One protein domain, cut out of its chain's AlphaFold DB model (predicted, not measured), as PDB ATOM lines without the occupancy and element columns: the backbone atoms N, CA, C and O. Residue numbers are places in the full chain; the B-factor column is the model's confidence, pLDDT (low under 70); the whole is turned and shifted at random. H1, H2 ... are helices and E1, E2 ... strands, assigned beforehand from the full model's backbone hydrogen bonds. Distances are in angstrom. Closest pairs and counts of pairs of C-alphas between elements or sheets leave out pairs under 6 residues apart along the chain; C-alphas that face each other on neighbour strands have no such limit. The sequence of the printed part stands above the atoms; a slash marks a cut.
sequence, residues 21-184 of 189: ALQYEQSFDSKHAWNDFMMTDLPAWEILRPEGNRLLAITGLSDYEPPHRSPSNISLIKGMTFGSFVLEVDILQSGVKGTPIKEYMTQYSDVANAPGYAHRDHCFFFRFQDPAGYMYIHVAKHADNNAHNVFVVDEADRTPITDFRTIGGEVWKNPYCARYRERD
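Overview. This is residues 21 to 184 of the 189 residues of an uncharacterized protein of Opitutaceae bacterium (UniProt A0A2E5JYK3). There is little regular structure: long loops join small antiparallel sheets, with the meander E7-E8-E9 nearest the middle, the pair E2-E5 and hairpin E3-E4 to one side, the sheet E1-E10-E6 at one end, and residues 98 to 103 sticking out at the other, where H2 begins. The printed part has 164 residues, of which named elements hold only 60, in the order E1 H1 E2 E3 E4 E5 E6 H2 E7 E8 E9 E10; the class is mostly strand, with strands holding 49 and helices 11 of those 60 residues. The whole is compact: radius of gyration of the C-alphas 16.5 A, spans 49 by 39 by 31 A.

Arrangement. E1, residues 21 to 24, is antiparallel to E10, residues 180 to 183; N 21 and O 182 are 2.9 A apart. E7, residues 121 to 130, bends by 86 degrees at 127 and forms a hairpin with E8, residues 133 to 140; N 124 and O 137 are 2.9 A apart.

Along the chain. C-alpha 21 is at (18.495, -4.743, -31.476), C-alpha 183 at (20.285, -1.056, -26.989). E7 spans 22.0 A.

Size, cuts and confidence. The printed part has no cut. The link E9 to E10 is long. Residues 50 to 52, 94 to 119 and 168 to 184 have pLDDT under 70.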
ATOM      1  N   ALA A  21      18.765  -3.386 -30.995       84.75
ATOM      2  CA  ALA A  21      18.495  -4.743 -31.476       84.75
ATOM      3  C   ALA A  21      17.111  -5.261 -31.040       84.75
ATOM      4  O   ALA A  21      16.480  -4.723 -30.128       84.75
ATOM      5  N   LEU A  22      16.596  -6.289 -31.728       86.94
ATOM      6  CA  LEU A  22      15.293  -6.872 -31.395       86.94
ATOM      7  C   LEU A  22      15.383  -7.659 -30.088       86.94
ATOM      8  O   LEU A  22      16.098  -8.655 -30.036       86.94
ATOM      9  N   GLN A  23      14.612  -7.240 -29.083       89.69
ATOM     10  CA  GLN A  23      14.510  -7.954 -27.807       89.69
ATOM     11  C   GLN A  23      13.149  -8.650 -27.654       89.69
ATOM     12  O   GLN A  23      13.094  -9.755 -27.124       89.69
ATOM     13  N   TYR A  24      12.056  -8.048 -28.149       91.94
ATOM     14  CA  TYR A  24      10.719  -8.649 -28.092       91.94
ATOM     15  C   TYR A  24       9.850  -8.285 -29.311       91.94
ATOM     16  O   TYR A  24       9.801  -7.135 -29.754       91.94
ATOM     17  N   GLU A  25       9.137  -9.275 -29.849       90.38
ATOM     18  CA  GLU A  25       8.174  -9.141 -30.949       90.38
ATOM     19  C   GLU A  25       6.986 -10.073 -30.683       90.38
ATOM     20  O   GLU A  25       7.174 -11.208 -30.249       90.38
ATOM     21  N   GLN A  26       5.764  -9.605 -30.950       91.12
ATOM     22  CA  GLN A  26       4.550 -10.398 -30.767       91.12
ATOM     23  C   GLN A  26       3.516 -10.063 -31.845       91.12
ATOM     24  O   GLN A  26       2.962  -8.968 -31.854       91.12
ATOM     25  N   SER A  27       3.223 -11.020 -32.729       87.25
ATOM     26  CA  SER A  27       2.178 -10.886 -33.758       87.25
ATOM     27  C   SER A  27       0.801 -11.398 -33.315       87.25
ATOM     28  O   SER A  27      -0.167 -11.311 -34.064       87.25
ATOM     29  N   PHE A  28       0.709 -11.999 -32.124       87.50
ATOM     30  CA  PHE A  28      -0.478 -12.677 -31.587       87.50
ATOM     31  C   PHE A  28      -1.009 -13.858 -32.432       87.50
ATOM     32  O   PHE A  28      -2.037 -14.446 -32.089       87.50
ATOM     33  N   ASP A  29      -0.289 -14.301 -33.475       84.69
ATOM     34  CA  ASP A  29      -0.649 -15.457 -34.320       84.69
ATOM     35  C   ASP A  29      -0.785 -16.774 -33.534       84.69
ATOM     36  O   ASP A  29      -1.539 -17.680 -33.909       84.69
ATOM     37  N   SER A  30      -0.100 -16.888 -32.395       86.00
ATOM     38  CA  SER A  30      -0.238 -18.016 -31.477       86.00
ATOM     39  C   SER A  30      -1.458 -17.860 -30.569       86.00
ATOM     40  O   SER A  30      -1.654 -16.826 -29.939       86.00
ATOM     41  N   LYS A  31      -2.235 -18.937 -30.382       82.19
ATOM     42  CA  LYS A  31      -3.300 -18.986 -29.354       82.19
ATOM     43  C   LYS A  31      -2.758 -18.952 -27.911       82.19
ATOM     44  O   LYS A  31      -3.532 -18.981 -26.965       82.19
ATOM     45  N   HIS A  32      -1.435 -18.969 -27.762       88.00
ATOM     46  CA  HIS A  32      -0.717 -18.893 -26.495       88.00
ATOM     47  C   HIS A  32       0.076 -17.587 -26.344       88.00
ATOM     48  O   HIS A  32       0.788 -17.449 -25.360       88.00
ATOM     49  N   ALA A  33      -0.053 -16.625 -27.268       88.50
ATOM     50  CA  ALA A  33       0.661 -15.342 -27.225       88.50
ATOM     51  C   ALA A  33       0.454 -14.557 -25.914       88.50
ATOM     52  O   ALA A  33       1.358 -13.883 -25.437       88.50
ATOM     53  N   TRP A  34      -0.712 -14.708 -25.277       91.00
ATOM     54  CA  TRP A  34      -1.003 -14.124 -23.964       91.00
ATOM     55  C   TRP A  34      -0.126 -14.665 -22.812       91.00
ATOM     56  O   TRP A  34      -0.058 -14.050 -21.750       91.00
ATOM     57  N   ASN A  35       0.583 -15.789 -23.001       93.56
ATOM     58  CA  ASN A  35       1.419 -16.403 -21.967       93.56
ATOM     59  C   ASN A  35       2.617 -15.510 -21.630       93.56
ATOM     60  O   ASN A  35       3.089 -15.537 -20.493       93.56
ATOM     61  N   ASP A  36       3.051 -14.697 -22.589       94.50
ATOM     62  CA  ASP A  36       4.164 -13.764 -22.466       94.50
ATOM     63  C   ASP A  36       3.806 -12.540 -21.611       94.50
ATOM     64  O   ASP A  36       4.697 -11.786 -21.247       94.50
ATOM     65  N   PHE A  37       2.529 -12.334 -21.258       95.56
ATOM     66  CA  PHE A  37       2.053 -11.126 -20.574       95.56
ATOM     67  C   PHE A  37       1.498 -11.430 -19.181       95.56
ATOM     68  O   PHE A  37       0.691 -12.345 -19.016       95.56
ATOM     69  N   MET A  38       1.915 -10.691 -18.155       94.38
ATOM     70  CA  MET A  38       1.178 -10.616 -16.891       94.38
ATOM     71  C   MET A  38       0.090  -9.550 -17.029       94.38
ATOM     72  O   MET A  38       0.363  -8.462 -17.526       94.38
ATOM     73  N   MET A  39      -1.132  -9.878 -16.625       94.25
ATOM     74  CA  MET A  39      -2.309  -9.018 -16.762       94.25
ATOM     75  C   MET A  39      -2.946  -8.834 -15.388       94.25
ATOM     76  O   MET A  39      -2.954  -9.784 -14.602       94.25
ATOM     77  N   THR A  40      -3.481  -7.648 -15.102       94.06
ATOM     78  CA  THR A  40      -4.135  -7.353 -13.811       94.06
ATOM     79  C   THR A  40      -5.358  -8.225 -13.542       94.06
ATOM     80  O   THR A  40      -5.629  -8.561 -12.395       94.06
ATOM     81  N   ASP A  41      -6.063  -8.616 -14.600       93.06
ATOM     82  CA  ASP A  41      -7.277  -9.424 -14.545       93.06
ATOM     83  C   ASP A  41      -7.458 -10.161 -15.877       93.06
ATOM     84  O   ASP A  41      -7.925  -9.589 -16.859       93.06
ATOM     85  N   LEU A  42      -7.011 -11.417 -15.946       91.69
ATOM     86  CA  LEU A  42      -6.997 -12.204 -17.186       91.69
ATOM     87  C   LEU A  42      -8.388 -12.354 -17.857       91.69
ATOM     88  O   LEU A  42      -8.441 -12.206 -19.077       91.69
ATOM     89  N   PRO A  43      -9.502 -12.599 -17.129       91.31
ATOM     90  CA  PRO A  43     -10.869 -12.550 -17.662       91.31
ATOM     91  C   PRO A  43     -11.249 -11.335 -18.523       91.31
ATOM     92  O   PRO A  43     -12.116 -11.476 -19.385       91.31
ATOM     93  N   ALA A  44     -10.627 -10.168 -18.329       89.44
ATOM     94  CA  ALA A  44     -10.928  -8.973 -19.119       89.44
ATOM     95  C   ALA A  44     -10.339  -8.999 -20.548       89.44
ATOM     96  O   ALA A  44     -10.682  -8.125 -21.351       89.44
ATOM     97  N   TRP A  45      -9.475  -9.974 -20.876       89.88
ATOM     98  CA  TRP A  45      -8.681 -10.005 -22.110       89.88
ATOM     99  C   TRP A  45      -8.944 -11.228 -23.002       89.88
ATOM    100  O   TRP A  45      -9.087 -12.357 -22.533       89.88
ATOM    101  N   GLU A  46      -8.895 -11.027 -24.322       87.44
ATOM    102  CA  GLU A  46      -9.077 -12.088 -25.324       87.44
ATOM    103  C   GLU A  46      -8.125 -11.924 -26.524       87.44
ATOM    104  O   GLU A  46      -7.813 -10.808 -26.939       87.44
ATOM    105  N   ILE A  47      -7.686 -13.039 -27.128       85.81
ATOM    106  CA  ILE A  47      -7.014 -13.028 -28.439       85.81
ATOM    107  C   ILE A  47      -8.077 -13.091 -29.545       85.81
ATOM    108  O   ILE A  47      -8.522 -14.172 -29.940       85.81
ATOM    109  N   LEU A  48      -8.474 -11.927 -30.059       80.69
ATOM    110  CA  LEU A  48      -9.455 -11.806 -31.139       80.69
ATOM    111  C   LEU A  48      -8.820 -12.028 -32.519       80.69
ATOM    112  O   LEU A  48      -7.605 -11.912 -32.695       80.69
ATOM    113  N   ARG A  49      -9.660 -12.315 -33.528       75.31
ATOM    114  CA  ARG A  49      -9.230 -12.447 -34.933       75.31
ATOM    115  C   ARG A  49     -10.101 -11.680 -35.951       75.31
ATOM    116  O   ARG A  49     -10.729 -12.318 -36.802       75.31
ATOM    117  N   PRO A  50     -10.180 -10.336 -35.888       65.50
ATOM    118  CA  PRO A  50     -10.861  -9.546 -36.914       65.50
ATOM    119  C   PRO A  50     -10.171  -9.700 -38.280       65.50
ATOM    120  O   PRO A  50      -8.956  -9.572 -38.394       65.50
ATOM    121  N   GLU A  51     -10.956 -10.005 -39.316       64.06
ATOM    122  CA  GLU A  51     -10.548 -10.052 -40.738       64.06
ATOM    123  C   GLU A  51      -9.339 -10.958 -41.084       64.06
ATOM    124  O   GLU A  51      -8.868 -10.978 -42.217       64.06
ATOM    125  N   GLY A  52      -8.886 -11.790 -40.139       65.38
ATOM    126  CA  GLY A  52      -7.758 -12.717 -40.291       65.38
ATOM    127  C   GLY A  52      -6.500 -12.311 -39.519       65.38
ATOM    128  O   GLY A  52      -5.717 -13.191 -39.152       65.38
ATOM    129  N   ASN A  53      -6.339 -11.035 -39.175       70.56
ATOM    130  CA  ASN A  53      -5.269 -10.580 -38.283       70.56
ATOM    131  C   ASN A  53      -5.631 -10.934 -36.835       70.56
ATOM    132  O   ASN A  53      -6.813 -10.985 -36.495       70.56
ATOM    133  N   ARG A  54      -4.641 -11.214 -35.980       79.12
ATOM    134  CA  ARG A  54      -4.869 -11.441 -34.545       79.12
ATOM    135  C   ARG A  54      -4.386 -10.264 -33.720       79.12
ATOM    136  O   ARG A  54      -3.440  -9.586 -34.100       79.12
ATOM    137  N   LEU A  55      -5.048 -10.047 -32.592       83.75
ATOM    138  CA  LEU A  55      -4.687  -9.021 -31.620       83.75
ATOM    139  C   LEU A  55      -5.107  -9.449 -30.214       83.75
ATOM    140  O   LEU A  55      -6.038 -10.240 -30.053       83.75
ATOM    141  N   LEU A  56      -4.429  -8.904 -29.210       89.31
ATOM    142  CA  LEU A  56      -4.872  -8.936 -27.821       89.31
ATOM    143  C   LEU A  56      -5.834  -7.762 -27.590       89.31
ATOM    144  O   LEU A  56      -5.472  -6.612 -27.827       89.31
ATOM    145  N   ALA A  57      -7.055  -8.052 -27.145       85.88
ATOM    146  CA  ALA A  57      -8.086  -7.061 -26.854       85.88
ATOM    147  C   ALA A  57      -8.468  -7.071 -25.375       85.88
ATOM    148  O   ALA A  57      -8.499  -8.132 -24.756       85.88
ATOM    149  N   ILE A  58      -8.859  -5.904 -24.862       85.19
ATOM    150  CA  ILE A  58      -9.720  -5.796 -23.681       85.19
ATOM    151  C   ILE A  58     -11.162  -5.965 -24.178       85.19
ATOM    152  O   ILE A  58     -11.610  -5.204 -25.040       85.19
ATOM    153  N   THR A  59     -11.877  -6.967 -23.674       81.25
ATOM    154  CA  THR A  59     -13.269  -7.276 -24.058       81.25
ATOM    155  C   THR A  59     -14.258  -7.101 -22.903       81.25
ATOM    156  O   THR A  59     -15.451  -6.906 -23.149       81.25
ATOM    157  N   GLY A  60     -13.774  -7.118 -21.658       72.31
ATOM    158  CA  GLY A  60     -14.568  -6.930 -20.444       72.31
ATOM    159  C   GLY A  60     -14.448  -5.542 -19.803       72.31
ATOM    160  O   GLY A  60     -13.688  -4.676 -20.231       72.31
ATOM    161  N   LEU A  61     -15.197  -5.353 -18.714       77.00
ATOM    162  CA  LEU A  61     -14.688  -4.549 -17.600       77.00
ATOM    163  C   LEU A  61     -13.689  -5.419 -16.828       77.00
ATOM    164  O   LEU A  61     -13.754  -6.641 -16.935       77.00
ATOM    165  N   SER A  62     -12.801  -4.787 -16.065       87.75
ATOM    166  CA  SER A  62     -11.885  -5.500 -15.181       87.75
ATOM    167  C   SER A  62     -12.325  -5.367 -13.725       87.75
ATOM    168  O   SER A  62     -12.734  -4.278 -13.315       87.75
ATOM    169  N   ASP A  63     -12.188  -6.456 -12.967       91.12
ATOM    170  CA  ASP A  63     -12.408  -6.523 -11.517       91.12
ATOM    171  C   ASP A  63     -11.166  -6.074 -10.707       91.12
ATOM    172  O   ASP A  63     -11.176  -6.102  -9.476       91.12
ATOM    173  N   TYR A  64     -10.082  -5.644 -11.368       94.44
ATOM    174  CA  TYR A  64      -8.894  -5.098 -10.704       94.44
ATOM    175  C   TYR A  64      -9.127  -3.667 -10.198       94.44
ATOM    176  O   TYR A  64      -9.359  -2.737 -10.976       94.44
ATOM    177  N   GLU A  65      -8.976  -3.487  -8.886       94.25
ATOM    178  CA  GLU A  65      -8.959  -2.184  -8.217       94.25
ATOM    179  C   GLU A  65      -7.516  -1.635  -8.143       94.25
ATOM    180  O   GLU A  65      -6.708  -2.141  -7.358       94.25
ATOM    181  N   PRO A  66      -7.143  -0.612  -8.941       93.88
ATOM    182  CA  PRO A  66      -5.849   0.052  -8.800       93.88
ATOM    183  C   PRO A  66      -5.771   0.882  -7.499       93.88
ATOM    184  O   PRO A  66      -6.781   1.463  -7.096       93.88
ATOM    185  N   PRO A  67      -4.579   1.046  -6.884       96.00
ATOM    186  CA  PRO A  67      -4.392   1.887  -5.689       96.00
ATOM    187  C   PRO A  67      -4.814   3.358  -5.858       96.00
ATOM    188  O   PRO A  67      -5.144   4.035  -4.882       96.00
ATOM    189  N   HIS A  68      -4.813   3.853  -7.099       93.50
ATOM    190  CA  HIS A  68      -5.168   5.222  -7.484       93.50
ATOM    191  C   HIS A  68      -6.074   5.209  -8.729       93.50
ATOM    192  O   HIS A  68      -6.165   4.197  -9.418       93.50
ATOM    193  N   ARG A  69      -6.730   6.335  -9.047       80.31
ATOM    194  CA  ARG A  69      -7.890   6.478  -9.964       80.31
ATOM    195  C   ARG A  69      -7.979   5.559 -11.192       80.31
ATOM    196  O   ARG A  69      -9.088   5.168 -11.546       80.31
ATOM    197  N   SER A  70      -6.882   5.323 -11.913       83.06
ATOM    198  CA  SER A  70      -6.789   4.455 -13.105       83.06
ATOM    199  C   SER A  70      -5.307   4.339 -13.534       83.06
ATOM    200  O   SER A  70      -4.548   5.233 -13.150       83.06
ATOM    201  N   PRO A  71      -4.892   3.398 -14.417       88.38
ATOM    202  CA  PRO A  71      -5.699   2.462 -15.223       88.38
ATOM    203  C   PRO A  71      -6.201   1.203 -14.498       88.38
ATOM    204  O   PRO A  71      -5.549   0.691 -13.598       88.38
ATOM    205  N   SER A  72      -7.350   0.677 -14.943       89.19
ATOM    206  CA  SER A  72      -7.950  -0.581 -14.452       89.19
ATOM    207  C   SER A  72      -7.574  -1.821 -15.274       89.19
ATOM    208  O   SER A  72      -7.893  -2.938 -14.893       89.19
ATOM    209  N   ASN A  73      -6.908  -1.647 -16.415       91.38
ATOM    210  CA  ASN A  73      -6.426  -2.740 -17.257       91.38
ATOM    211  C   ASN A  73      -4.945  -2.493 -17.545       91.38
ATOM    212  O   ASN A  73      -4.603  -1.496 -18.182       91.38
ATOM    213  N   ILE A  74      -4.076  -3.385 -17.070       94.56
ATOM    214  CA  ILE A  74      -2.628  -3.316 -17.302       94.56
ATOM    215  C   ILE A  74      -2.153  -4.689 -17.785       94.56
ATOM    216  O   ILE A  74      -2.577  -5.720 -17.262       94.56
ATOM    217  N   SER A  75      -1.282  -4.689 -18.793       94.75
ATOM    218  CA  SER A  75      -0.649  -5.878 -19.365       94.75
ATOM    219  C   SER A  75       0.836  -5.581 -19.591       94.75
ATOM    220  O   SER A  75       1.169  -4.605 -20.265       94.75
ATOM    221  N   LEU A  76       1.724  -6.378 -18.992       95.44
ATOM    222  CA  LEU A  76       3.183  -6.193 -19.009       95.44
ATOM    223  C   LEU A  76       3.876  -7.469 -19.499       95.44
ATOM    224  O   LEU A  76       3.429  -8.570 -19.182       95.44
ATOM    225  N   ILE A  77       4.991  -7.342 -20.219       95.44
ATOM    226  CA  ILE A  77       5.780  -8.496 -20.683       95.44
ATOM    227  C   ILE A  77       6.413  -9.205 -19.469       95.44
ATOM    228  O   ILE A  77       7.028  -8.575 -18.609       95.44
ATOM    229  N   LYS A  78       6.251 -10.528 -19.369       93.69
ATOM    230  CA  LYS A  78       6.766 -11.349 -18.266       93.69
ATOM    231  C   LYS A  78       8.276 -11.541 -18.373       93.69
ATOM    232  O   LYS A  78       8.783 -11.943 -19.412       93.69
ATOM    233  N   GLY A  79       8.972 -11.382 -17.246       92.31
ATOM    234  CA  GLY A  79      10.376 -11.786 -17.108       92.31
ATOM    235  C   GLY A  79      11.376 -10.949 -17.910       92.31
ATOM    236  O   GLY A  79      12.522 -11.368 -18.050       92.31
ATOM    237  N   MET A  80      10.960  -9.788 -18.421       91.75
ATOM    238  CA  MET A  80      11.814  -8.844 -19.138       91.75
ATOM    239  C   MET A  80      11.756  -7.472 -18.466       91.75
ATOM    240  O   MET A  80      10.683  -7.006 -18.087       91.75
ATOM    241  N   THR A  81      12.913  -6.824 -18.372       91.44
ATOM    242  CA  THR A  81      13.076  -5.434 -17.936       91.44
ATOM    243  C   THR A  81      13.943  -4.746 -18.976       91.44
ATOM    244  O   THR A  81      14.925  -5.336 -19.420       91.44
ATOM    245  N   PHE A  82      13.590  -3.518 -19.348       89.56
ATOM    246  CA  PHE A  82      14.263  -2.765 -20.403       89.56
ATOM    247  C   PHE A  82      14.682  -1.384 -19.889       89.56
ATOM    248  O   PHE A  82      13.917  -0.726 -19.183       89.56
ATOM    249  N   GLY A  83      15.883  -0.939 -20.254       89.88
ATOM    250  CA  GLY A  83      16.419   0.384 -19.952       89.88
ATOM    251  C   GLY A  83      16.022   1.427 -20.999       89.88
ATOM    252  O   GLY A  83      15.015   2.115 -20.855       89.88
ATOM    253  N   SER A  84      16.844   1.593 -22.039       89.19
ATOM    254  CA  SER A  84      16.608   2.572 -23.119       89.19
ATOM    255  C   SER A  84      16.125   1.870 -24.383       89.19
ATOM    256  O   SER A  84      16.911   1.216 -25.070       89.19
ATOM    257  N   PHE A  85      14.835   2.015 -24.685       90.12
ATOM    258  CA  PHE A  85      14.131   1.239 -25.704       90.12
ATOM    259  C   PHE A  85      13.428   2.105 -26.761       90.12
ATOM    260  O   PHE A  85      13.185   3.295 -26.566       90.12
ATOM    261  N   VAL A  86      13.047   1.464 -27.865       88.50
ATOM    262  CA  VAL A  86      12.064   1.947 -28.841       88.50
ATOM    263  C   VAL A  86      10.865   0.997 -28.818       88.50
ATOM    264  O   VAL A  86      11.034  -0.218 -28.929       88.50
ATOM    265  N   LEU A  87       9.667   1.569 -28.675       87.94
ATOM    266  CA  LEU A  87       8.373   0.891 -28.766       87.94
ATOM    267  C   LEU A  87       7.611   1.440 -29.983       87.94
ATOM    268  O   LEU A  87       7.166   2.585 -29.975       87.94
ATOM    269  N   GLU A  88       7.422   0.604 -30.998       83.62
ATOM    270  CA  GLU A  88       6.329   0.717 -31.970       83.62
ATOM    271  C   GLU A  88       5.134  -0.096 -31.444       83.62
ATOM    272  O   GLU A  88       5.338  -1.140 -30.823       83.62
ATOM    273  N   VAL A  89       3.887   0.310 -31.707       83.31
ATOM    274  CA  VAL A  89       2.712  -0.421 -31.196       83.31
ATOM    275  C   VAL A  89       1.457  -0.270 -32.066       83.31
ATOM    276  O   VAL A  89       1.081   0.833 -32.461       83.31
ATOM    277  N   ASP A  90       0.789  -1.401 -32.303       79.12
ATOM    278  CA  ASP A  90      -0.503  -1.529 -32.977       79.12
ATOM    279  C   ASP A  90      -1.591  -1.314 -31.942       79.12
ATOM    280  O   ASP A  90      -1.625  -2.000 -30.919       79.12
ATOM    281  N   ILE A  91      -2.518  -0.406 -32.231       79.75
ATOM    282  CA  ILE A  91      -3.710  -0.220 -31.409       79.75
ATOM    283  C   ILE A  91      -4.944  -0.176 -32.299       79.75
ATOM    284  O   ILE A  91      -5.005   0.591 -33.255       79.75
ATOM    285  N   LEU A  92      -5.956  -0.979 -31.971       75.38
ATOM    286  CA  LEU A  92      -7.267  -0.909 -32.611       75.38
ATOM    287  C   LEU A  92      -8.270  -0.331 -31.616       75.38
ATOM    288  O   LEU A  92      -8.812  -1.025 -30.757       75.38
ATOM    289  N   GLN A  93      -8.521   0.966 -31.748       71.19
ATOM    290  CA  GLN A  93      -9.418   1.711 -30.876       71.19
ATOM    291  C   GLN A  93     -10.892   1.451 -31.254       71.19
ATOM    292  O   GLN A  93     -11.429   2.053 -32.185       71.19
ATOM    293  N   SER A  94     -11.549   0.530 -30.539       63.06
ATOM    294  CA  SER A  94     -12.935   0.104 -30.786       63.06
ATOM    295  C   SER A  94     -13.959   0.773 -29.850       63.06
ATOM    296  O   SER A  94     -13.643   1.220 -28.746       63.06
ATOM    297  N   GLY A  95     -15.211   0.879 -30.297       56.41
ATOM    298  CA  GLY A  95     -16.338   1.381 -29.505       56.41
ATOM    299  C   GLY A  95     -17.677   0.896 -30.077       56.41
ATOM    300  O   GLY A  95     -17.722   0.474 -31.230       56.41
ATOM    301  N   VAL A  96     -18.780   0.914 -29.325       50.78
ATOM    302  CA  VAL A  96     -19.003   1.515 -27.986       50.78
ATOM    303  C   VAL A  96     -19.637   0.479 -27.040       50.78
ATOM    304  O   VAL A  96     -20.222  -0.500 -27.499       50.78
ATOM    305  N   LYS A  97     -19.540   0.670 -25.714       41.72
ATOM    306  CA  LYS A  97     -20.174  -0.208 -24.710       41.72
ATOM    307  C   LYS A  97     -21.679  -0.363 -24.986       41.72
ATOM    308  O   LYS A  97     -22.455   0.545 -24.707       41.72
ATOM    309  N   GLY A  98     -22.076  -1.528 -25.504       43.59
ATOM    310  CA  GLY A  98     -23.465  -1.865 -25.837       43.59
ATOM    311  C   GLY A  98     -23.889  -1.637 -27.296       43.59
ATOM    312  O   GLY A  98     -25.031  -1.937 -27.623       43.59
ATOM    313  N   THR A  99     -23.007  -1.160 -28.184       45.75
ATOM    314  CA  THR A  99     -23.313  -0.985 -29.617       45.75
ATOM    315  C   THR A  99     -22.188  -1.565 -30.478       45.75
ATOM    316  O   THR A  99     -21.075  -1.031 -30.444       45.75
ATOM    317  N   PRO A 100     -22.445  -2.627 -31.269       52.75
ATOM    318  CA  PRO A 100     -21.491  -3.146 -32.243       52.75
ATOM    319  C   PRO A 100     -20.966  -2.039 -33.166       52.75
ATOM    320  O   PRO A 100     -21.740  -1.236 -33.687       52.75
ATOM    321  N   ILE A 101     -19.653  -2.025 -33.417       47.00
ATOM    322  CA  ILE A 101     -18.967  -0.949 -34.159       47.00
ATOM    323  C   ILE A 101     -19.624  -0.624 -35.514       47.00
ATOM    324  O   ILE A 101     -19.742   0.540 -35.894       47.00
ATOM    325  N   LYS A 102     -20.144  -1.651 -36.199       48.06
ATOM    326  CA  LYS A 102     -20.875  -1.542 -37.469       48.06
ATOM    327  C   LYS A 102     -22.151  -0.698 -37.362       48.06
ATOM    328  O   LYS A 102     -22.447   0.050 -38.284       48.06
ATOM    329  N   GLU A 103     -22.892  -0.805 -36.261       51.03
ATOM    330  CA  GLU A 103     -24.129  -0.046 -36.037       51.03
ATOM    331  C   GLU A 103     -23.810   1.404 -35.658       51.03
ATOM    332  O   GLU A 103     -24.360   2.332 -36.253       51.03
ATOM    333  N   TYR A 104     -22.832   1.609 -34.767       52.25
ATOM    334  CA  TYR A 104     -22.362   2.941 -34.369       52.25
ATOM    335  C   TYR A 104     -21.887   3.770 -35.577       52.25
ATOM    336  O   TYR A 104     -22.286   4.925 -35.730       52.25
ATOM    337  N   MET A 105     -21.124   3.158 -36.494       49.19
ATOM    338  CA  MET A 105     -20.678   3.793 -37.745       49.19
ATOM    339  C   MET A 105     -21.810   4.089 -38.746       49.19
ATOM    340  O   MET A 105     -21.618   4.916 -39.633       49.19
ATOM    341  N   THR A 106     -22.978   3.447 -38.626       55.88
ATOM    342  CA  THR A 106     -24.170   3.796 -39.428       55.88
ATOM    343  C   THR A 106     -25.079   4.826 -38.758       55.88
ATOM    344  O   THR A 106     -25.829   5.509 -39.450       55.88
ATOM    345  N   GLN A 107     -25.018   4.955 -37.429       52.34
ATOM    346  CA  GLN A 107     -25.894   5.836 -36.655       52.34
ATOM    347  C   GLN A 107     -25.364   7.275 -36.546       52.34
ATOM    348  O   GLN A 107     -26.161   8.208 -36.459       52.34
ATOM    349  N   TYR A 108     -24.040   7.470 -36.577       53.06
ATOM    350  CA  TYR A 108     -23.406   8.783 -36.428       53.06
ATOM    351  C   TYR A 108     -22.470   9.089 -37.603       53.06
ATOM    352  O   TYR A 108     -21.369   8.551 -37.696       53.06
ATOM    353  N   SER A 109     -22.893   9.996 -38.489       53.12
ATOM    354  CA  SER A 109     -22.085  10.475 -39.623       53.12
ATOM    355  C   SER A 109     -20.908  11.369 -39.206       53.12
ATOM    356  O   SER A 109     -19.940  11.490 -39.955       53.12
ATOM    357  N   ASP A 110     -20.969  11.953 -38.006       49.94
ATOM    358  CA  ASP A 110     -19.860  12.629 -37.333       49.94
ATOM    359  C   ASP A 110     -19.453  11.836 -36.078       49.94
ATOM    360  O   ASP A 110     -19.995  12.002 -34.982       49.94
ATOM    361  N   VAL A 111     -18.476  10.945 -36.254       46.81
ATOM    362  CA  VAL A 111     -17.912  10.104 -35.183       46.81
ATOM    363  C   VAL A 111     -17.031  10.878 -34.190       46.81
ATOM    364  O   VAL A 111     -16.745  10.364 -33.096       46.81
ATOM    365  N   ALA A 112     -16.639  12.115 -34.525       44.94
ATOM    366  CA  ALA A 112     -15.850  12.978 -33.653       44.94
ATOM    367  C   ALA A 112     -16.721  13.566 -32.532       44.94
ATOM    368  O   ALA A 112     -16.292  13.547 -31.374       44.94
ATOM    369  N   ASN A 113     -17.956  13.969 -32.848       49.25
ATOM    370  CA  ASN A 113     -18.896  14.598 -31.909       49.25
ATOM    371  C   ASN A 113     -19.998  13.662 -31.359       49.25
ATOM    372  O   ASN A 113     -20.816  14.086 -30.541       49.25
ATOM    373  N   ALA A 114     -20.023  12.390 -31.768       53.25
ATOM    374  CA  ALA A 114     -20.988  11.400 -31.283       53.25
ATOM    375  C   ALA A 114     -20.933  11.193 -29.742       53.25
ATOM    376  O   ALA A 114     -19.834  11.067 -29.184       53.25
ATOM    377  N   PRO A 115     -22.085  11.104 -29.037       44.75
ATOM    378  CA  PRO A 115     -22.126  10.969 -27.578       44.75
ATOM    379  C   PRO A 115     -21.367   9.754 -27.021       44.75
ATOM    380  O   PRO A 115     -21.311   8.690 -27.638       44.75
ATOM    381  N   GLY A 116     -20.832   9.905 -25.804       51.44
ATOM    382  CA  GLY A 116     -20.252   8.806 -25.020       51.44
ATOM    383  C   GLY A 116     -18.796   8.437 -25.333       51.44
ATOM    384  O   GLY A 116     -18.364   7.364 -24.920       51.44
ATOM    385  N   TYR A 117     -18.033   9.277 -26.051       52.38
ATOM    386  CA  TYR A 117     -16.672   8.925 -26.494       52.38
ATOM    387  C   TYR A 117     -15.651  10.083 -26.423       52.38
ATOM    388  O   TYR A 117     -15.190  10.591 -27.453       52.38
ATOM    389  N   ALA A 118     -15.311  10.482 -25.188       48.50
ATOM    390  CA  ALA A 118     -14.231  11.428 -24.870       48.50
ATOM    391  C   ALA A 118     -12.918  10.691 -24.539       48.50
ATOM    392  O   ALA A 118     -11.993  10.685 -25.350       48.50
ATOM    393  N   HIS A 119     -12.890   9.982 -23.406       59.28
ATOM    394  CA  HIS A 119     -11.810   9.078 -22.988       59.28
ATOM    395  C   HIS A 119     -11.966   7.697 -23.656       59.28
ATOM    396  O   HIS A 119     -12.185   6.684 -22.998       59.28
ATOM    397  N   ARG A 120     -11.947   7.675 -24.997       72.56
ATOM    398  CA  ARG A 120     -11.511   6.481 -25.735       72.56
ATOM    399  C   ARG A 120      -9.981   6.594 -25.820       72.56
ATOM    400  O   ARG A 120      -9.503   7.644 -26.271       72.56
ATOM    401  N   ASP A 121      -9.239   5.595 -25.339       80.62
ATOM    402  CA  ASP A 121      -7.776   5.657 -25.228       80.62
ATOM    403  C   ASP A 121      -7.057   4.296 -25.269       80.62
ATOM    404  O   ASP A 121      -7.692   3.242 -25.308       80.62
ATOM    405  N   HIS A 122      -5.721   4.340 -25.326       88.44
ATOM    406  CA  HIS A 122      -4.787   3.258 -24.995       88.44
ATOM    407  C   HIS A 122      -3.667   3.803 -24.091       88.44
ATOM    408  O   HIS A 122      -3.270   4.969 -24.207       88.44
ATOM    409  N   CYS A 123      -3.134   2.947 -23.215       92.50
ATOM    410  CA  CYS A 123      -2.069   3.278 -22.266       92.50
ATOM    411  C   CYS A 123      -0.835   2.388 -22.497       92.50
ATOM    412  O   CYS A 123      -0.954   1.163 -22.493       92.50
ATOM    413  N   PHE A 124       0.348   2.988 -22.663       94.62
ATOM    414  CA  PHE A 124       1.619   2.268 -22.818       94.62
ATOM    415  C   PHE A 124       2.503   2.485 -21.596       94.62
ATOM    416  O   PHE A 124       2.991   3.594 -21.370       94.62
ATOM    417  N   PHE A 125       2.682   1.433 -20.804       95.69
ATOM    418  CA  PHE A 125       3.343   1.478 -19.502       95.69
ATOM    419  C   PHE A 125       4.861   1.325 -19.630       95.69
ATOM    420  O   PHE A 125       5.355   0.512 -20.409       95.69
ATOM    421  N   PHE A 126       5.600   2.093 -18.837       95.00
ATOM    422  CA  PHE A 126       7.056   2.030 -18.727       95.00
ATOM    423  C   PHE A 126       7.494   2.480 -17.329       95.00
ATOM    424  O   PHE A 126       6.691   3.005 -16.556       95.00
ATOM    425  N   ARG A 127       8.761   2.232 -16.963       94.81
ATOM    426  CA  ARG A 127       9.289   2.508 -15.607       94.81
ATOM    427  C   ARG A 127       8.447   1.854 -14.484       94.81
ATOM    428  O   ARG A 127       8.497   2.290 -13.341       94.81
ATOM    429  N   PHE A 128       7.699   0.796 -14.807       95.44
ATOM    430  CA  PHE A 128       6.794   0.108 -13.887       95.44
ATOM    431  C   PHE A 128       7.589  -0.629 -12.805       95.44
ATOM    432  O   PHE A 128       8.450  -1.447 -13.124       95.44
ATOM    433  N   GLN A 129       7.305  -0.324 -11.541       94.38
ATOM    434  CA  GLN A 129       7.908  -0.972 -10.371       94.38
ATOM    435  C   GLN A 129       6.896  -1.917  -9.720       94.38
ATOM    436  O   GLN A 129       7.189  -3.083  -9.466       94.38
ATOM    437  N   ASP A 130       5.689  -1.401  -9.512       95.25
ATOM    438  CA  ASP A 130       4.602  -2.006  -8.753       95.25
ATOM    439  C   ASP A 130       3.275  -1.274  -9.097       95.25
ATOM    440  O   ASP A 130       3.288  -0.301  -9.858       95.25
ATOM    441  N   PRO A 131       2.114  -1.714  -8.570       95.75
ATOM    442  CA  PRO A 131       0.814  -1.080  -8.820       95.75
ATOM    443  C   PRO A 131       0.626   0.385  -8.375       95.75
ATOM    444  O   PRO A 131      -0.414   0.954  -8.711       95.75
ATOM    445  N   ALA A 132       1.562   0.993  -7.639       96.88
ATOM    446  CA  ALA A 132       1.517   2.387  -7.179       96.88
ATOM    447  C   ALA A 132       2.647   3.270  -7.759       96.88
ATOM    448  O   ALA A 132       2.528   4.495  -7.726       96.88
ATOM    449  N   GLY A 133       3.704   2.676  -8.330       97.12
ATOM    450  CA  GLY A 133       4.847   3.375  -8.931       97.12
ATOM    451  C   GLY A 133       5.112   2.998 -10.397       97.12
ATOM    452  O   GLY A 133       5.826   2.028 -10.677       97.12
ATOM    453  N   TYR A 134       4.601   3.784 -11.351       97.19
ATOM    454  CA  TYR A 134       4.830   3.600 -12.796       97.19
ATOM    455  C   TYR A 134       4.614   4.876 -13.628       97.19
ATOM    456  O   TYR A 134       4.036   5.865 -13.184       97.19
ATOM    457  N   MET A 135       5.047   4.846 -14.891       96.81
ATOM    458  CA  MET A 135       4.767   5.888 -15.882       96.81
ATOM    459  C   MET A 135       4.008   5.303 -17.073       96.81
ATOM    460  O   MET A 135       4.123   4.110 -17.368       96.81
ATOM    461  N   TYR A 136       3.232   6.122 -17.784       96.25
ATOM    462  CA  TYR A 136       2.600   5.674 -19.024       96.25
ATOM    463  C   TYR A 136       2.310   6.790 -20.032       96.25
ATOM    464  O   TYR A 136       1.991   7.924 -19.677       96.25
ATOM    465  N   ILE A 137       2.393   6.450 -21.320       93.81
ATOM    466  CA  ILE A 137       1.891   7.288 -22.414       93.81
ATOM    467  C   ILE A 137       0.399   6.996 -22.560       93.81
ATOM    468  O   ILE A 137       0.014   5.857 -22.813       93.81
ATOM    469  N   HIS A 138      -0.439   8.018 -22.419       91.19
ATOM    470  CA  HIS A 138      -1.887   7.935 -22.588       91.19
ATOM    471  C   HIS A 138      -2.243   8.515 -23.957       91.19
ATOM    472  O   HIS A 138      -2.185   9.727 -24.141       91.19
ATOM    473  N   VAL A 139      -2.633   7.682 -24.922       88.38
ATOM    474  CA  VAL A 139      -3.083   8.142 -26.248       88.38
ATOM    475  C   VAL A 139      -4.604   8.111 -26.275       88.38
ATOM    476  O   VAL A 139      -5.186   7.036 -26.286       88.38
ATOM    477  N   ALA A 140      -5.245   9.282 -26.266       81.38
ATOM    478  CA  ALA A 140      -6.707   9.409 -26.265       81.38
ATOM    479  C   ALA A 140      -7.241  10.199 -27.469       81.38
ATOM    480  O   ALA A 140      -6.528  11.030 -28.042       81.38
ATOM    481  N   LYS A 141      -8.521   9.998 -27.805       77.12
ATOM    482  CA  LYS A 141      -9.204  10.759 -28.865       77.12
ATOM    483  C   LYS A 141      -9.260  12.265 -28.593       77.12
ATOM    484  O   LYS A 141      -9.126  13.040 -29.534       77.12
ATOM    485  N   HIS A 142      -9.441  12.669 -27.340       74.12
ATOM    486  CA  HIS A 142      -9.495  14.070 -26.909       74.12
ATOM    487  C   HIS A 142      -8.520  14.298 -25.752       74.12
ATOM    488  O   HIS A 142      -8.339  13.409 -24.921       74.12
ATOM    489  N   ALA A 143      -7.896  15.476 -25.701       75.44
ATOM    490  CA  ALA A 143      -6.967  15.855 -24.640       75.44
ATOM    491  C   ALA A 143      -7.638  16.664 -23.521       75.44
ATOM    492  O   ALA A 143      -8.370  17.617 -23.785       75.44
ATOM    493  N   ASP A 144      -7.304  16.352 -22.271       80.56
ATOM    494  CA  ASP A 144      -7.650  17.150 -21.093       80.56
ATOM    495  C   ASP A 144      -6.536  17.034 -20.030       80.56
ATOM    496  O   ASP A 144      -5.413  16.648 -20.344       80.56
ATOM    497  N   ASN A 145      -6.792  17.403 -18.771       82.44
ATOM    498  CA  ASN A 145      -5.784  17.270 -17.708       82.44
ATOM    499  C   ASN A 145      -5.507  15.811 -17.291       82.44
ATOM    500  O   ASN A 145      -4.531  15.566 -16.588       82.44
ATOM    501  N   ASN A 146      -6.343  14.859 -17.716       82.56
ATOM    502  CA  ASN A 146      -6.326  13.457 -17.306       82.56
ATOM    503  C   ASN A 146      -6.098  12.484 -18.479       82.56
ATOM    504  O   ASN A 146      -5.935  11.290 -18.224       82.56
ATOM    505  N   ALA A 147      -6.083  12.965 -19.728       84.19
ATOM    506  CA  ALA A 147      -5.942  12.176 -20.950       84.19
ATOM    507  C   ALA A 147      -5.128  12.882 -22.053       84.19
ATOM    508  O   ALA A 147      -5.050  14.108 -22.109       84.19
ATOM    509  N   HIS A 148      -4.552  12.084 -22.962       86.12
ATOM    510  CA  HIS A 148      -3.670  12.534 -24.052       86.12
ATOM    511  C   HIS A 148      -2.407  13.276 -23.554       86.12
ATOM    512  O   HIS A 148      -2.140  14.426 -23.908       86.12
ATOM    513  N   ASN A 149      -1.636  12.625 -22.681       90.81
ATOM    514  CA  ASN A 149      -0.389  13.140 -22.103       90.81
ATOM    515  C   ASN A 149       0.525  11.962 -21.691       90.81
ATOM    516  O   ASN A 149       0.136  10.799 -21.825       90.81
ATOM    517  N   VAL A 150       1.723  12.243 -21.176       93.81
ATOM    518  CA  VAL A 150       2.557  11.248 -20.487       93.81
ATOM    519  C   VAL A 150       2.369  11.446 -18.986       93.81
ATOM    520  O   VAL A 150       2.626  12.526 -18.465       93.81
ATOM    521  N   PHE A 151       1.903  10.415 -18.293       95.38
ATOM    522  CA  PHE A 151       1.561  10.480 -16.875       95.38
ATOM    523  C   PHE A 151       2.581   9.735 -16.014       95.38
ATOM    524  O   PHE A 151       3.127   8.709 -16.426       95.38
ATOM    525  N   VAL A 152       2.776  10.233 -14.794       96.75
ATOM    526  CA  VAL A 152       3.393   9.502 -13.684       96.75
ATOM    527  C   VAL A 152       2.325   9.149 -12.646       96.75
ATOM    528  O   VAL A 152       1.397   9.927 -12.408       96.75
ATOM    529  N   VAL A 153       2.464   7.965 -12.059       97.00
ATOM    530  CA  VAL A 153       1.753   7.469 -10.879       97.00
ATOM    531  C   VAL A 153       2.847   7.091  -9.877       97.00
ATOM    532  O   VAL A 153       3.715   6.284 -10.202       97.00
ATOM    533  N   ASP A 154       2.861   7.762  -8.728       96.94
ATOM    534  CA  ASP A 154       3.930   7.694  -7.719       96.94
ATOM    535  C   ASP A 154       3.283   7.886  -6.338       96.94
ATOM    536  O   ASP A 154       3.171   9.007  -5.844       96.94
ATOM    537  N   GLU A 155       2.709   6.802  -5.797       97.06
ATOM    538  CA  GLU A 155       1.918   6.771  -4.544       97.06
ATOM    539  C   GLU A 155       0.730   7.769  -4.512       97.06
ATOM    540  O   GLU A 155       0.236   8.169  -3.452       97.06
ATOM    541  N   ALA A 156       0.256   8.196  -5.689       96.31
ATOM    542  CA  ALA A 156      -0.775   9.217  -5.851       96.31
ATOM    543  C   ALA A 156      -1.586   9.076  -7.152       96.31
ATOM    544  O   ALA A 156      -1.197   8.398  -8.105       96.31
ATOM    545  N   ASP A 157      -2.709   9.800  -7.216       95.19
ATOM    546  CA  ASP A 157      -3.466  10.017  -8.453       95.19
ATOM    547  C   ASP A 157      -2.572  10.605  -9.561       95.19
ATOM    548  O   ASP A 157      -1.750  11.494  -9.320       95.19
ATOM    549  N   ARG A 158      -2.757  10.110 -10.792       93.88
ATOM    550  CA  ARG A 158      -1.877  10.420 -11.928       93.88
ATOM    551  C   ARG A 158      -1.655  11.918 -12.141       93.88
ATOM    552  O   ARG A 158      -2.602  12.703 -12.147       93.88
ATOM    553  N   THR A 159      -0.414  12.288 -12.439       93.56
ATOM    554  CA  THR A 159      -0.024  13.669 -12.760       93.56
ATOM    555  C   THR A 159       0.653  13.716 -14.138       93.56
ATOM    556  O   THR A 159       1.483  12.850 -14.425       93.56
ATOM    557  N   PRO A 160       0.295  14.660 -15.033       92.19
ATOM    558  CA  PRO A 160       0.968  14.814 -16.323       92.19
ATOM    559  C   PRO A 160       2.395  15.342 -16.126       92.19
ATOM    560  O   PRO A 160       2.606  16.271 -15.349       92.19
ATOM    561  N   ILE A 161       3.365  14.785 -16.854       92.44
ATOM    562  CA  ILE A 161       4.781  15.189 -16.776       92.44
ATOM    563  C   ILE A 161       5.218  16.133 -17.908       92.44
ATOM    564  O   ILE A 161       6.408  16.416 -18.037       92.44
ATOM    565  N   THR A 162       4.292  16.602 -18.754       83.25
ATOM    566  CA  THR A 162       4.605  17.516 -19.867       83.25
ATOM    567  C   THR A 162       3.783  18.804 -19.822       83.25
ATOM    568  O   THR A 162       2.552  18.775 -19.752       83.25
ATOM    569  N   ASP A 163       4.463  19.946 -19.970       79.12
ATOM    570  CA  ASP A 163       3.837  21.278 -20.068       79.12
ATOM    571  C   ASP A 163       3.021  21.467 -21.362       79.12
ATOM    572  O   ASP A 163       2.176  22.357 -21.464       79.12
ATOM    573  N   PHE A 164       3.276  20.628 -22.370       80.75
ATOM    574  CA  PHE A 164       2.608  20.645 -23.668       80.75
ATOM    575  C   PHE A 164       1.996  19.284 -24.009       80.75
ATOM    576  O   PHE A 164       2.591  18.235 -23.751       80.75
ATOM    577  N   ARG A 165       0.829  19.310 -24.658       78.06
ATOM    578  CA  ARG A 165       0.175  18.155 -25.282       78.06
ATOM    579  C   ARG A 165      -0.536  18.563 -26.567       78.06
ATOM    580  O   ARG A 165      -1.044  19.677 -26.681       78.06
ATOM    581  N   THR A 166      -0.603  17.634 -27.513       78.44
ATOM    582  CA  THR A 166      -1.502  17.700 -28.671       78.44
ATOM    583  C   THR A 166      -2.972  17.606 -28.239       78.44
ATOM    584  O   THR A 166      -3.278  17.238 -27.109       78.44
ATOM    585  N   ILE A 167      -3.902  17.969 -29.128       71.19
ATOM    586  CA  ILE A 167      -5.331  18.158 -28.799       71.19
ATOM    587  C   ILE A 167      -6.146  16.862 -28.623       71.19
ATOM    588  O   ILE A 167      -7.341  16.926 -28.335       71.19
ATOM    589  N   GLY A 168      -5.532  15.692 -28.807       68.69
ATOM    590  CA  GLY A 168      -6.250  14.461 -29.128       68.69
ATOM    591  C   GLY A 168      -6.132  14.097 -30.610       68.69
ATOM    592  O   GLY A 168      -5.636  14.878 -31.424       68.69
ATOM    593  N   GLY A 169      -6.602  12.906 -30.969       62.78
ATOM    594  CA  GLY A 169      -6.801  12.507 -32.359       62.78
ATOM    595  C   GLY A 169      -7.534  11.174 -32.484       62.78
ATOM    596  O   GLY A 169      -7.307  10.256 -31.696       62.78
ATOM    597  N   GLU A 170      -8.396  11.031 -33.495       59.84
ATOM    598  CA  GLU A 170      -8.913   9.711 -33.872       59.84
ATOM    599  C   GLU A 170      -7.797   8.893 -34.526       59.84
ATOM    600  O   GLU A 170      -7.574   8.946 -35.736       59.84
ATOM    601  N   VAL A 171      -7.078   8.139 -33.695       54.75
ATOM    602  CA  VAL A 171      -6.116   7.149 -34.168       54.75
ATOM    603  C   VAL A 171      -6.872   6.035 -34.903       54.75
ATOM    604  O   VAL A 171      -7.687   5.328 -34.308       54.75
ATOM    605  N   TRP A 172      -6.531   5.909 -36.190       55.25
ATOM    606  CA  TRP A 172      -6.817   4.822 -37.139       55.25
ATOM    607  C   TRP A 172      -8.132   4.821 -37.935       55.25
ATOM    608  O   TRP A 172      -9.243   4.735 -37.420       55.25
ATOM    609  N   LYS A 173      -7.945   4.751 -39.262       37.41
ATOM    610  CA  LYS A 173      -8.864   4.137 -40.241       37.41
ATOM    611  C   LYS A 173      -8.288   2.847 -40.861       37.41
ATOM    612  O   LYS A 173      -8.864   2.327 -41.809       37.41
ATOM    613  N   ASN A 174      -7.136   2.371 -40.379       32.50
ATOM    614  CA  ASN A 174      -6.454   1.154 -40.837       32.50
ATOM    615  C   ASN A 174      -5.428   0.724 -39.752       32.50
ATOM    616  O   ASN A 174      -4.739   1.626 -39.275       32.50
ATOM    617  N   PRO A 175      -5.317  -0.556 -39.332       34.03
ATOM    618  CA  PRO A 175      -4.496  -0.952 -38.173       34.03
ATOM    619  C   PRO A 175      -3.190  -1.687 -38.559       34.03
ATOM    620  O   PRO A 175      -3.275  -2.861 -38.919       34.03
ATOM    621  N   TYR A 176      -2.013  -1.031 -38.502       31.58
ATOM    622  CA  TYR A 176      -0.715  -1.688 -38.791       31.58
ATOM    623  C   TYR A 176       0.560  -1.123 -38.091       31.58
ATOM    624  O   TYR A 176       0.949   0.025 -38.316       31.58
ATOM    625  N   CYS A 177       1.294  -2.060 -37.463       32.31
ATOM    626  CA  CYS A 177       2.718  -2.194 -37.076       32.31
ATOM    627  C   CYS A 177       3.208  -1.806 -35.648       32.31
ATOM    628  O   CYS A 177       2.981  -0.706 -35.150       32.31
ATOM    629  N   ALA A 178       3.936  -2.754 -35.008       32.88
ATOM    630  CA  ALA A 178       4.057  -2.878 -33.540       32.88
ATOM    631  C   ALA A 178       5.227  -3.757 -33.005       32.88
ATOM    632  O   ALA A 178       5.112  -4.984 -33.020       32.88
ATOM    633  N   ARG A 179       6.363  -3.206 -32.535       39.84
ATOM    634  CA  ARG A 179       7.584  -3.975 -32.164       39.84
ATOM    635  C   ARG A 179       8.468  -3.283 -31.109       39.84
ATOM    636  O   ARG A 179       8.432  -2.063 -30.986       39.84
ATOM    637  N   TYR A 180       9.287  -4.050 -30.373       37.22
ATOM    638  CA  TYR A 180      10.083  -3.547 -29.236       37.22
ATOM    639  C   TYR A 180      11.588  -3.854 -29.349       37.22
ATOM    640  O   TYR A 180      12.000  -5.009 -29.522       37.22
ATOM    641  N   ARG A 181      12.438  -2.826 -29.223       45.62
ATOM    642  CA  ARG A 181      13.907  -2.935 -29.359       45.62
ATOM    643  C   ARG A 181      14.647  -2.182 -28.259       45.62
ATOM    644  O   ARG A 181      14.282  -1.058 -27.941       45.62
ATOM    645  N   GLU A 182      15.720  -2.765 -27.732       39.16
ATOM    646  CA  GLU A 182      16.611  -2.129 -26.748       39.16
ATOM    647  C   GLU A 182      18.051  -2.091 -27.273       39.16
ATOM    648  O   GLU A 182      18.418  -2.840 -28.182       39.16
ATOM    649  N   ARG A 183      18.863  -1.203 -26.699       34.44
ATOM    650  CA  ARG A 183      20.285  -1.056 -26.989       34.44
ATOM    651  C   ARG A 183      21.111  -2.238 -26.468       34.44
ATOM    652  O   ARG A 183      21.034  -2.578 -25.290       34.44
ATOM    653  N   ASP A 184      21.986  -2.782 -27.310       36.12
ATOM    654  CA  ASP A 184      22.893  -3.863 -26.915       36.12
ATOM    655  C   ASP A 184      23.895  -3.423 -25.824       36.12
ATOM    656  O   ASP A 184      24.620  -2.435 -25.974       36.12
TER     657      ASP A 184